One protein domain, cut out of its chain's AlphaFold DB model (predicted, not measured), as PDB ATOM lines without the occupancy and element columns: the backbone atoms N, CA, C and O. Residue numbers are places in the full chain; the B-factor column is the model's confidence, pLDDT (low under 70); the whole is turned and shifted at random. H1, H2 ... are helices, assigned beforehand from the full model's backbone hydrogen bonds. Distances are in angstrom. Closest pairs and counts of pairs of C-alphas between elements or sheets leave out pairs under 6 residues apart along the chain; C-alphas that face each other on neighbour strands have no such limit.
ATOM      1  N   THR A 130      27.322 -25.076  34.013       75.62
ATOM      2  CA  THR A 130      26.663 -24.096  33.145       75.62
ATOM      3  C   THR A 130      27.366 -22.749  33.243       75.62
ATOM      4  O   THR A 130      28.103 -22.479  34.191       75.62
ATOM      5  N   HIS A 131      27.155 -21.883  32.248       80.88
ATOM      6  CA  HIS A 131      27.633 -20.504  32.324       80.88
ATOM      7  C   HIS A 131      27.062 -19.796  33.553       80.88
ATOM      8  O   HIS A 131      25.880 -19.944  33.869       80.88
ATOM      9  N   ALA A 132      27.886 -18.955  34.177       82.69
ATOM     10  CA  ALA A 132      27.441 -18.060  35.237       82.69
ATOM     11  C   ALA A 132      26.277 -17.168  34.763       82.69
ATOM     12  O   ALA A 132      26.178 -16.830  33.578       82.69
ATOM     13  N   ASP A 133      25.389 -16.780  35.689       81.38
ATOM     14  CA  ASP A 133      24.201 -15.991  35.353       81.38
ATOM     15  C   ASP A 133      24.617 -14.628  34.761       81.38
ATOM     16  O   ASP A 133      25.207 -13.799  35.464       81.38
ATOM     17  N   PRO A 134      24.278 -14.345  33.490       80.69
ATOM     18  CA  PRO A 134      24.644 -13.099  32.834       80.69
ATOM     19  C   PRO A 134      23.807 -11.910  33.316       80.69
ATOM     20  O   PRO A 134      23.760 -10.895  32.638       80.69
ATOM     21  N   GLN A 135      23.078 -12.002  34.428       80.31
ATOM     22  CA  GLN A 135      22.463 -10.843  35.081       80.31
ATOM     23  C   GLN A 135      23.440 -10.081  35.986       80.31
ATOM     24  O   GLN A 135      23.186  -8.915  36.279       80.31
ATOM     25  N   ASN A 136      24.544 -10.705  36.410       85.81
ATOM     26  CA  ASN A 136      25.595 -10.018  37.154       85.81
ATOM     27  C   ASN A 136      26.422  -9.140  36.193       85.81
ATOM     28  O   ASN A 136      26.879  -9.623  35.158       85.81
ATOM     29  N   GLU A 137      26.605  -7.861  36.535       85.19
ATOM     30  CA  GLU A 137      27.373  -6.898  35.734       85.19
ATOM     31  C   GLU A 137      28.803  -7.384  35.467       85.19
ATOM     32  O   GLU A 137      29.261  -7.311  34.327       85.19
ATOM     33  N   GLU A 138      29.458  -7.981  36.468       85.31
ATOM     34  CA  GLU A 138      30.813  -8.524  36.333       85.31
ATOM     35  C   GLU A 138      30.846  -9.686  35.332       85.31
ATOM     36  O   GLU A 138      31.678  -9.719  34.428       85.31
ATOM     37  N   VAL A 139      29.889 -10.616  35.428       86.12
ATOM     38  CA  VAL A 139      29.773 -11.758  34.500       86.12
ATOM     39  C   VAL A 139      29.521 -11.269  33.075       86.12
ATOM     40  O   VAL A 139      30.115 -11.782  32.125       86.12
ATOM     41  N   GLN A 140      28.680 -10.247  32.906       86.38
ATOM     42  CA  GLN A 140      28.459  -9.651  31.594       86.38
ATOM     43  C   GLN A 140      29.708  -8.980  31.032       86.38
ATOM     44  O   GLN A 140      29.935  -9.082  29.828       86.38
ATOM     45  N   ASP A 141      30.494  -8.288  31.859       89.00
ATOM     46  CA  ASP A 141      31.760  -7.685  31.435       89.00
ATOM     47  C   ASP A 141      32.731  -8.750  30.925       89.00
ATOM     48  O   ASP A 141      33.281  -8.604  29.830       89.00
ATOM     49  N   PHE A 142      32.867  -9.866  31.644       88.56
ATOM     50  CA  PHE A 142      33.693 -10.986  31.196       88.56
ATOM     51  C   PHE A 142      33.168 -11.613  29.903       88.56
ATOM     52  O   PHE A 142      33.940 -11.830  28.969       88.56
ATOM     53  N   HIS A 143      31.858 -11.850  29.796       90.00
ATOM     54  CA  HIS A 143      31.272 -12.382  28.568       90.00
ATOM     55  C   HIS A 143      31.504 -11.423  27.389       90.00
ATOM     56  O   HIS A 143      31.935 -11.864  26.325       90.00
ATOM     57  N   ARG A 144      31.293 -10.110  27.567       89.75
ATOM     58  CA  ARG A 144      31.587  -9.090  26.543       89.75
ATOM     59  C   ARG A 144      33.050  -9.120  26.118       89.75
ATOM     60  O   ARG A 144      33.309  -9.120  24.920       89.75
ATOM     61  N   ALA A 145      33.980  -9.217  27.066       90.62
ATOM     62  CA  ALA A 145      35.408  -9.280  26.771       90.62
ATOM     63  C   ALA A 145      35.775 -10.495  25.900       90.62
ATOM     64  O   ALA A 145      36.565 -10.351  24.969       90.62
ATOM     65  N   VAL A 146      35.163 -11.662  26.140       89.88
ATOM     66  CA  VAL A 146      35.331 -12.851  25.281       89.88
ATOM     67  C   VAL A 146      34.815 -12.575  23.866       89.88
ATOM     68  O   VAL A 146      35.521 -12.806  22.884       89.88
ATOM     69  N   HIS A 147      33.612 -12.004  23.741       89.31
ATOM     70  CA  HIS A 147      33.044 -11.638  22.435       89.31
ATOM     71  C   HIS A 147      33.903 -10.613  21.683       89.31
ATOM     72  O   HIS A 147      34.055 -10.714  20.463       89.31
ATOM     73  N   ASP A 148      34.464  -9.637  22.390       91.56
ATOM     74  CA  ASP A 148      35.329  -8.608  21.816       91.56
ATOM     75  C   ASP A 148      36.689  -9.183  21.404       91.56
ATOM     76  O   ASP A 148      37.179  -8.863  20.321       91.56
ATOM     77  N   PHE A 149      37.261 -10.092  22.199       91.69
ATOM     78  CA  PHE A 149      38.479 -10.824  21.848       91.69
ATOM     79  C   PHE A 149      38.287 -11.673  20.582       91.69
ATOM     80  O   PHE A 149      39.118 -11.639  19.673       91.69
ATOM     81  N   ASN A 150      37.151 -12.362  20.462       89.94
ATOM     82  CA  ASN A 150      36.852 -13.183  19.288       89.94
ATOM     83  C   ASN A 150      36.734 -12.339  18.012       89.94
ATOM     84  O   ASN A 150      37.236 -12.730  16.955       89.94
ATOM     85  N   LYS A 151      36.145 -11.140  18.118       91.69
ATOM     86  CA  LYS A 151      36.028 -10.168  17.016       91.69
ATOM     87  C   LYS A 151      37.309  -9.386  16.741       91.69
ATOM     88  O   LYS A 151      37.408  -8.736  15.702       91.69
ATOM     89  N   TRP A 152      38.266  -9.388  17.663       93.06
ATOM     90  CA  TRP A 152      39.488  -8.614  17.518       93.06
ATOM     91  C   TRP A 152      40.377  -9.203  16.420       93.06
ATOM     92  O   TRP A 152      40.863 -10.326  16.528       93.06
ATOM     93  N   GLU A 153      40.621  -8.436  15.361       92.50
ATOM     94  CA  GLU A 153      41.558  -8.809  14.303       92.50
ATOM     95  C   GLU A 153      42.960  -8.248  14.610       92.50
ATOM     96  O   GLU A 153      43.120  -7.024  14.721       92.50
ATOM     97  N   PRO A 154      43.983  -9.111  14.760       90.81
ATOM     98  CA  PRO A 154      45.341  -8.674  15.048       90.81
ATOM     99  C   PRO A 154      45.923  -7.908  13.853       90.81
ATOM    100  O   PRO A 154      45.753  -8.300  12.701       90.81
ATOM    101  N   LYS A 155      46.634  -6.807  14.117       91.62
ATOM    102  CA  LYS A 155      47.168  -5.913  13.068       91.62
ATOM    103  C   LYS A 155      48.658  -6.105  12.809       91.62
ATOM    104  O   LYS A 155      49.201  -5.555  11.851       91.62
ATOM    105  N   ASN A 156      49.348  -6.826  13.687       92.81
ATOM    106  CA  ASN A 156      50.782  -7.068  13.593       92.81
ATOM    107  C   ASN A 156      51.140  -8.497  14.030       92.81
ATOM    108  O   ASN A 156      50.388  -9.156  14.741       92.81
ATOM    109  N   LYS A 157      52.344  -8.953  13.661       87.94
ATOM    110  CA  LYS A 157      52.818 -10.316  13.963       87.94
ATOM    111  C   LYS A 157      52.861 -10.658  15.458       87.94
ATOM    112  O   LYS A 157      52.786 -11.827  15.816       87.94
ATOM    113  N   LYS A 158      53.031  -9.663  16.339       89.44
ATOM    114  CA  LYS A 158      53.045  -9.894  17.794       89.44
ATOM    115  C   LYS A 158      51.633 -10.148  18.319       89.44
ATOM    116  O   LYS A 158      51.443 -11.034  19.142       89.44
ATOM    117  N   GLU A 159      50.661  -9.398  17.817       89.44
ATOM    118  CA  GLU A 159      49.240  -9.565  18.107       89.44
ATOM    119  C   GLU A 159      48.699 -10.876  17.528       89.44
ATOM    120  O   GLU A 159      47.974 -11.579  18.221       89.44
ATOM    121  N   GLU A 160      49.111 -11.257  16.313       91.31
ATOM    122  CA  GLU A 160      48.775 -12.560  15.715       91.31
ATOM    123  C   GLU A 160      49.274 -13.718  16.581       91.31
ATOM    124  O   GLU A 160      48.535 -14.667  16.849       91.31
ATOM    125  N   TRP A 161      50.521 -13.626  17.054       92.38
ATOM    126  CA  TRP A 161      51.091 -14.615  17.964       92.38
ATOM    127  C   TRP A 161      50.330 -14.669  19.292       92.38
ATOM    128  O   TRP A 161      50.009 -15.760  19.756       92.38
ATOM    129  N   ALA A 162      50.004 -13.515  19.884       89.62
ATOM    130  CA  ALA A 162      49.259 -13.452  21.138       89.62
ATOM    131  C   ALA A 162      47.852 -14.050  20.997       89.62
ATOM    132  O   ALA A 162      47.455 -14.862  21.831       89.62
ATOM    133  N   LYS A 163      47.133 -13.714  19.917       91.44
ATOM    134  CA  LYS A 163      45.814 -14.284  19.626       91.44
ATOM    135  C   LYS A 163      45.899 -15.802  19.471       91.44
ATOM    136  O   LYS A 163      45.215 -16.526  20.187       91.44
ATOM    137  N   SER A 164      46.835 -16.277  18.649       90.12
ATOM    138  CA  SER A 164      47.049 -17.713  18.419       90.12
ATOM    139  C   SER A 164      47.435 -18.458  19.700       90.12
ATOM    140  O   SER A 164      47.043 -19.603  19.904       90.12
ATOM    141  N   PHE A 165      48.241 -17.847  20.572       92.00
ATOM    142  CA  PHE A 165      48.631 -18.448  21.847       92.00
ATOM    143  C   PHE A 165      47.418 -18.652  22.760       92.00
ATOM    144  O   PHE A 165      47.238 -19.746  23.296       92.00
ATOM    145  N   VAL A 166      46.570 -17.629  22.896       89.62
ATOM    146  CA  VAL A 166      45.357 -17.693  23.719       89.62
ATOM    147  C   VAL A 166      44.351 -18.700  23.150       89.62
ATOM    148  O   VAL A 166      43.875 -19.544  23.901       89.62
ATOM    149  N   GLU A 167      44.105 -18.704  21.837       90.31
ATOM    150  CA  GLU A 167      43.199 -19.668  21.180       90.31
ATOM    151  C   GLU A 167      43.668 -21.127  21.343       90.31
ATOM    152  O   GLU A 167      42.869 -22.037  21.571       90.31
ATOM    153  N   ASN A 168      44.982 -21.373  21.270       89.69
ATOM    154  CA  ASN A 168      45.541 -22.711  21.490       89.69
ATOM    155  C   ASN A 168      45.396 -23.170  22.943       89.69
ATOM    156  O   ASN A 168      45.137 -24.349  23.200       89.69
ATOM    157  N   MET A 169      45.577 -22.249  23.891       88.25
ATOM    158  CA  MET A 169      45.354 -22.518  25.306       88.25
ATOM    159  C   MET A 169      43.880 -22.837  25.553       88.25
ATOM    160  O   MET A 169      43.585 -23.903  26.087       88.25
ATOM    161  N   GLU A 170      42.965 -21.989  25.088       87.94
ATOM    162  CA  GLU A 170      41.521 -22.203  25.203       87.94
ATOM    163  C   GLU A 170      41.113 -23.580  24.655       87.94
ATOM    164  O   GLU A 170      40.570 -24.399  25.389       87.94
ATOM    165  N   SER A 171      41.493 -23.905  23.414       86.50
ATOM    166  CA  SER A 171      41.176 -25.199  22.786       86.50
ATOM    167  C   SER A 171      41.671 -26.405  23.592       86.50
ATOM    168  O   SER A 171      41.017 -27.451  23.626       86.50
ATOM    169  N   LYS A 172      42.836 -26.282  24.243       86.88
ATOM    170  CA  LYS A 172      43.386 -27.342  25.091       86.88
ATOM    171  C   LYS A 172      42.581 -27.487  26.380       86.88
ATOM    172  O   LYS A 172      42.204 -28.608  26.713       86.88
ATOM    173  N   TYR A 173      42.332 -26.388  27.089       84.38
ATOM    174  CA  TYR A 173      41.691 -26.443  28.402       84.38
ATOM    175  C   TYR A 173      40.194 -26.718  28.315       84.38
ATOM    176  O   TYR A 173      39.719 -27.511  29.114       84.38
ATOM    177  N   SER A 174      39.478 -26.201  27.311       83.25
ATOM    178  CA  SER A 174      38.064 -26.549  27.108       83.25
ATOM    179  C   SER A 174      37.884 -28.052  26.890       83.25
ATOM    180  O   SER A 174      37.035 -28.662  27.520       83.25
ATOM    181  N   LYS A 175      38.749 -28.695  26.092       81.00
ATOM    182  CA  LYS A 175      38.701 -30.158  25.903       81.00
ATOM    183  C   LYS A 175      39.059 -30.935  27.165       81.00
ATOM    184  O   LYS A 175      38.537 -32.024  27.376       81.00
ATOM    185  N   GLN A 176      40.018 -30.443  27.948       80.94
ATOM    186  CA  GLN A 176      40.406 -31.097  29.197       80.94
ATOM    187  C   GLN A 176      39.286 -31.011  30.232       80.94
ATOM    188  O   GLN A 176      38.992 -32.020  30.864       80.94
ATOM    189  N   ASP A 177      38.656 -29.845  30.349       77.75
ATOM    190  CA  ASP A 177      37.521 -29.610  31.234       77.75
ATOM    191  C   ASP A 177      36.301 -30.424  30.792       77.75
ATOM    192  O   ASP A 177      35.748 -31.167  31.595       77.75
ATOM    193  N   ASP A 178      35.965 -30.423  29.498       76.81
ATOM    194  CA  ASP A 178      34.838 -31.206  28.985       76.81
ATOM    195  C   ASP A 178      35.018 -32.714  29.240       76.81
ATOM    196  O   ASP A 178      34.096 -33.382  29.701       76.81
ATOM    197  N   ASN A 179      36.218 -33.256  28.990       74.19
ATOM    198  CA  ASN A 179      36.525 -34.668  29.256       74.19
ATOM    199  C   ASN A 179      36.476 -35.022  30.750       74.19
ATOM    200  O   ASN A 179      36.272 -36.188  31.087       74.19
ATOM    201  N   TYR A 180      36.730 -34.050  31.628       73.31
ATOM    202  CA  TYR A 180      36.719 -34.243  33.074       73.31
ATOM    203  C   TYR A 180      35.299 -34.137  33.644       73.31
ATOM    204  O   TYR A 180      34.905 -34.967  34.458       73.31
ATOM    205  N   GLN A 181      34.523 -33.153  33.186       69.44
ATOM    206  CA  GLN A 181      33.214 -32.813  33.748       69.44
ATOM    207  C   GLN A 181      32.047 -33.544  33.073       69.44
ATOM    208  O   GLN A 181      31.029 -33.808  33.713       69.44
ATOM    209  N   PHE A 182      32.154 -33.892  31.787       69.75
ATOM    210  CA  PHE A 182      31.036 -34.438  31.017       69.75
ATOM    211  C   PHE A 182      31.321 -35.852  30.503       69.75
ATOM    212  O   PHE A 182      31.898 -36.067  29.440       69.75
ATOM    213  N   SER A 183      30.796 -36.852  31.210       65.44
ATOM    214  CA  SER A 183      30.850 -38.260  30.787       65.44
ATOM    215  C   SER A 183      29.957 -38.579  29.575       65.44
ATOM    216  O   SER A 183      30.199 -39.555  28.866       65.44
ATOM    217  N   ASN A 184      28.950 -37.740  29.303       62.25
ATOM    218  CA  ASN A 184      27.921 -37.959  28.275       62.25
ATOM    219  C   ASN A 184      28.142 -37.169  26.969       62.25
ATOM    220  O   ASN A 184      27.222 -37.062  26.156       62.25
ATOM    221  N   GLY A 185      29.336 -36.607  26.745       61.00
ATOM    222  CA  GLY A 185      29.658 -35.877  25.508       61.00
ATOM    223  C   GLY A 185      28.935 -34.532  25.356       61.00
ATOM    224  O   GLY A 185      28.802 -34.020  24.244       61.00
ATOM    225  N   THR A 186      28.440 -33.972  26.458       67.94
ATOM    226  CA  THR A 186      28.009 -32.573  26.537       67.94
ATOM    227  C   THR A 186      29.230 -31.668  26.701       67.94
ATOM    228  O   THR A 186      30.250 -32.108  27.213       67.94
ATOM    229  N   SER A 187      29.138 -30.416  26.262       77.88
ATOM    230  CA  SER A 187      30.215 -29.431  26.400       77.88
ATOM    231  C   SER A 187      29.639 -28.060  26.718       77.88
ATOM    232  O   SER A 187      28.504 -27.748  26.333       77.88
ATOM    233  N   VAL A 188      30.430 -27.214  27.369       81.00
ATOM    234  CA  VAL A 188      30.078 -25.804  27.585       81.00
ATOM    235  C   VAL A 188      30.732 -24.957  26.497       81.00
ATOM    236  O   VAL A 188      31.930 -25.044  26.247       81.00
ATOM    237  N   ASP A 189      29.942 -24.123  25.815       82.69
ATOM    238  CA  ASP A 189      30.471 -23.194  24.809       82.69
ATOM    239  C   ASP A 189      31.141 -21.995  25.490       82.69
ATOM    240  O   ASP A 189      30.511 -20.969  25.759       82.69
ATOM    241  N   TYR A 190      32.428 -22.136  25.796       82.75
ATOM    242  CA  TYR A 190      33.239 -21.070  26.379       82.75
ATOM    243  C   TYR A 190      33.528 -19.920  25.400       82.75
ATOM    244  O   TYR A 190      33.803 -18.806  25.846       82.75
ATOM    245  N   GLN A 191      33.392 -20.149  24.089       83.75
ATOM    246  CA  GLN A 191      33.694 -19.156  23.052       83.75
ATOM    247  C   GLN A 191      32.549 -18.165  22.840       83.75
ATOM    248  O   GLN A 191      32.775 -17.010  22.481       83.75
ATOM    249  N   HIS A 192      31.309 -18.585  23.077       86.75
ATOM    250  CA  HIS A 192      30.136 -17.728  22.910       86.75
ATOM    251  C   HIS A 192      29.272 -17.718  24.172       86.75
ATOM    252  O   HIS A 192      28.111 -18.148  24.144       86.75
ATOM    253  N   PRO A 193      29.796 -17.186  25.293       87.31
ATOM    254  CA  PRO A 193      29.042 -17.152  26.531       87.31
ATOM    255  C   PRO A 193      27.806 -16.237  26.393       87.31
ATOM    256  O   PRO A 193      27.823 -15.251  25.641       87.31
ATOM    257  N   PRO A 194      26.695 -16.545  27.084       85.44
ATOM    258  CA  PRO A 194      25.439 -15.824  26.920       85.44
ATOM    259  C   PRO A 194      25.539 -14.396  27.467       85.44
ATOM    260  O   PRO A 194      25.827 -14.194  28.637       85.44
ATOM    261  N   LEU A 195      25.227 -13.384  26.656       83.19
ATOM    262  CA  LEU A 195      25.184 -11.981  27.106       83.19
ATOM    263  C   LEU A 195      23.870 -11.601  27.809       83.19
ATOM    264  O   LEU A 195      23.769 -10.541  28.416       83.19
ATOM    265  N   ALA A 196      22.852 -12.454  27.706       78.12
ATOM    266  CA  ALA A 196      21.558 -12.285  28.348       78.12
ATOM    267  C   ALA A 196      21.003 -13.652  28.753       78.12
ATOM    268  O   ALA A 196      21.322 -14.677  28.140       78.12
ATOM    269  N   LYS A 197      20.138 -13.669  29.769       69.38
ATOM    270  CA  LYS A 197      19.504 -14.897  30.250       69.38
ATOM    271  C   LYS A 197      18.670 -15.514  29.127       69.38
ATOM    272  O   LYS A 197      17.745 -14.883  28.613       69.38
ATOM    273  N   LYS A 198      18.981 -16.756  28.744       61.69
ATOM    274  CA  LYS A 198      18.123 -17.518  27.831       61.69
ATOM    275  C   LYS A 198      16.786 -17.744  28.541       61.69
ATOM    276  O   LYS A 198      16.731 -18.446  29.548       61.69
TER     277      LYS A 198
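AT A GLANCE: This is residues 130 to 198 of the 202 residues of an uncharacterized protein of Dehalococcoidia bacterium (UniProt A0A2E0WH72). After a short lead from Thr 130, helix H1 and the longer H2 make an open, flat V, joined at its point by a tight link. From the far end of H2, residues 182 to 198 fold back across the mouth of the V toward H1. The printed part has 69 residues, with two named helices, H1 then H2, and no named strand; the class is all helix. It is loose, with a radius of gyration of the C-alphas of 13.9 A and spans of 39 by 29 by 15 A.

HOW THE PARTS SIT: H1, residues 137 to 151, and H2, residues 157 to 181, are only just apart, their closest C-alphas 8.4 A from each other. Every O i to N i+4 pair is within hydrogen-bond range in H1, and 20 of 21 in H2.

IN THESE COORDINATES: H1 begins at C-alpha 137 (27.373, -6.898, 35.734) and measures 20.9 A. H2 measures 35.8 A and ends at C-alpha 181 (33.214, -32.813, 33.748).

THE WHOLE: The C-alphas farthest apart, those of Asn 156 and Asn 184, are 41.1 A apart. Residues 155 to 161, of which 157 to 161 belong to H2, and residues 180 to 185 stand free. The printed part has no cut. pLDDT is under 70 at residues 181 to 186 and 197 to 198.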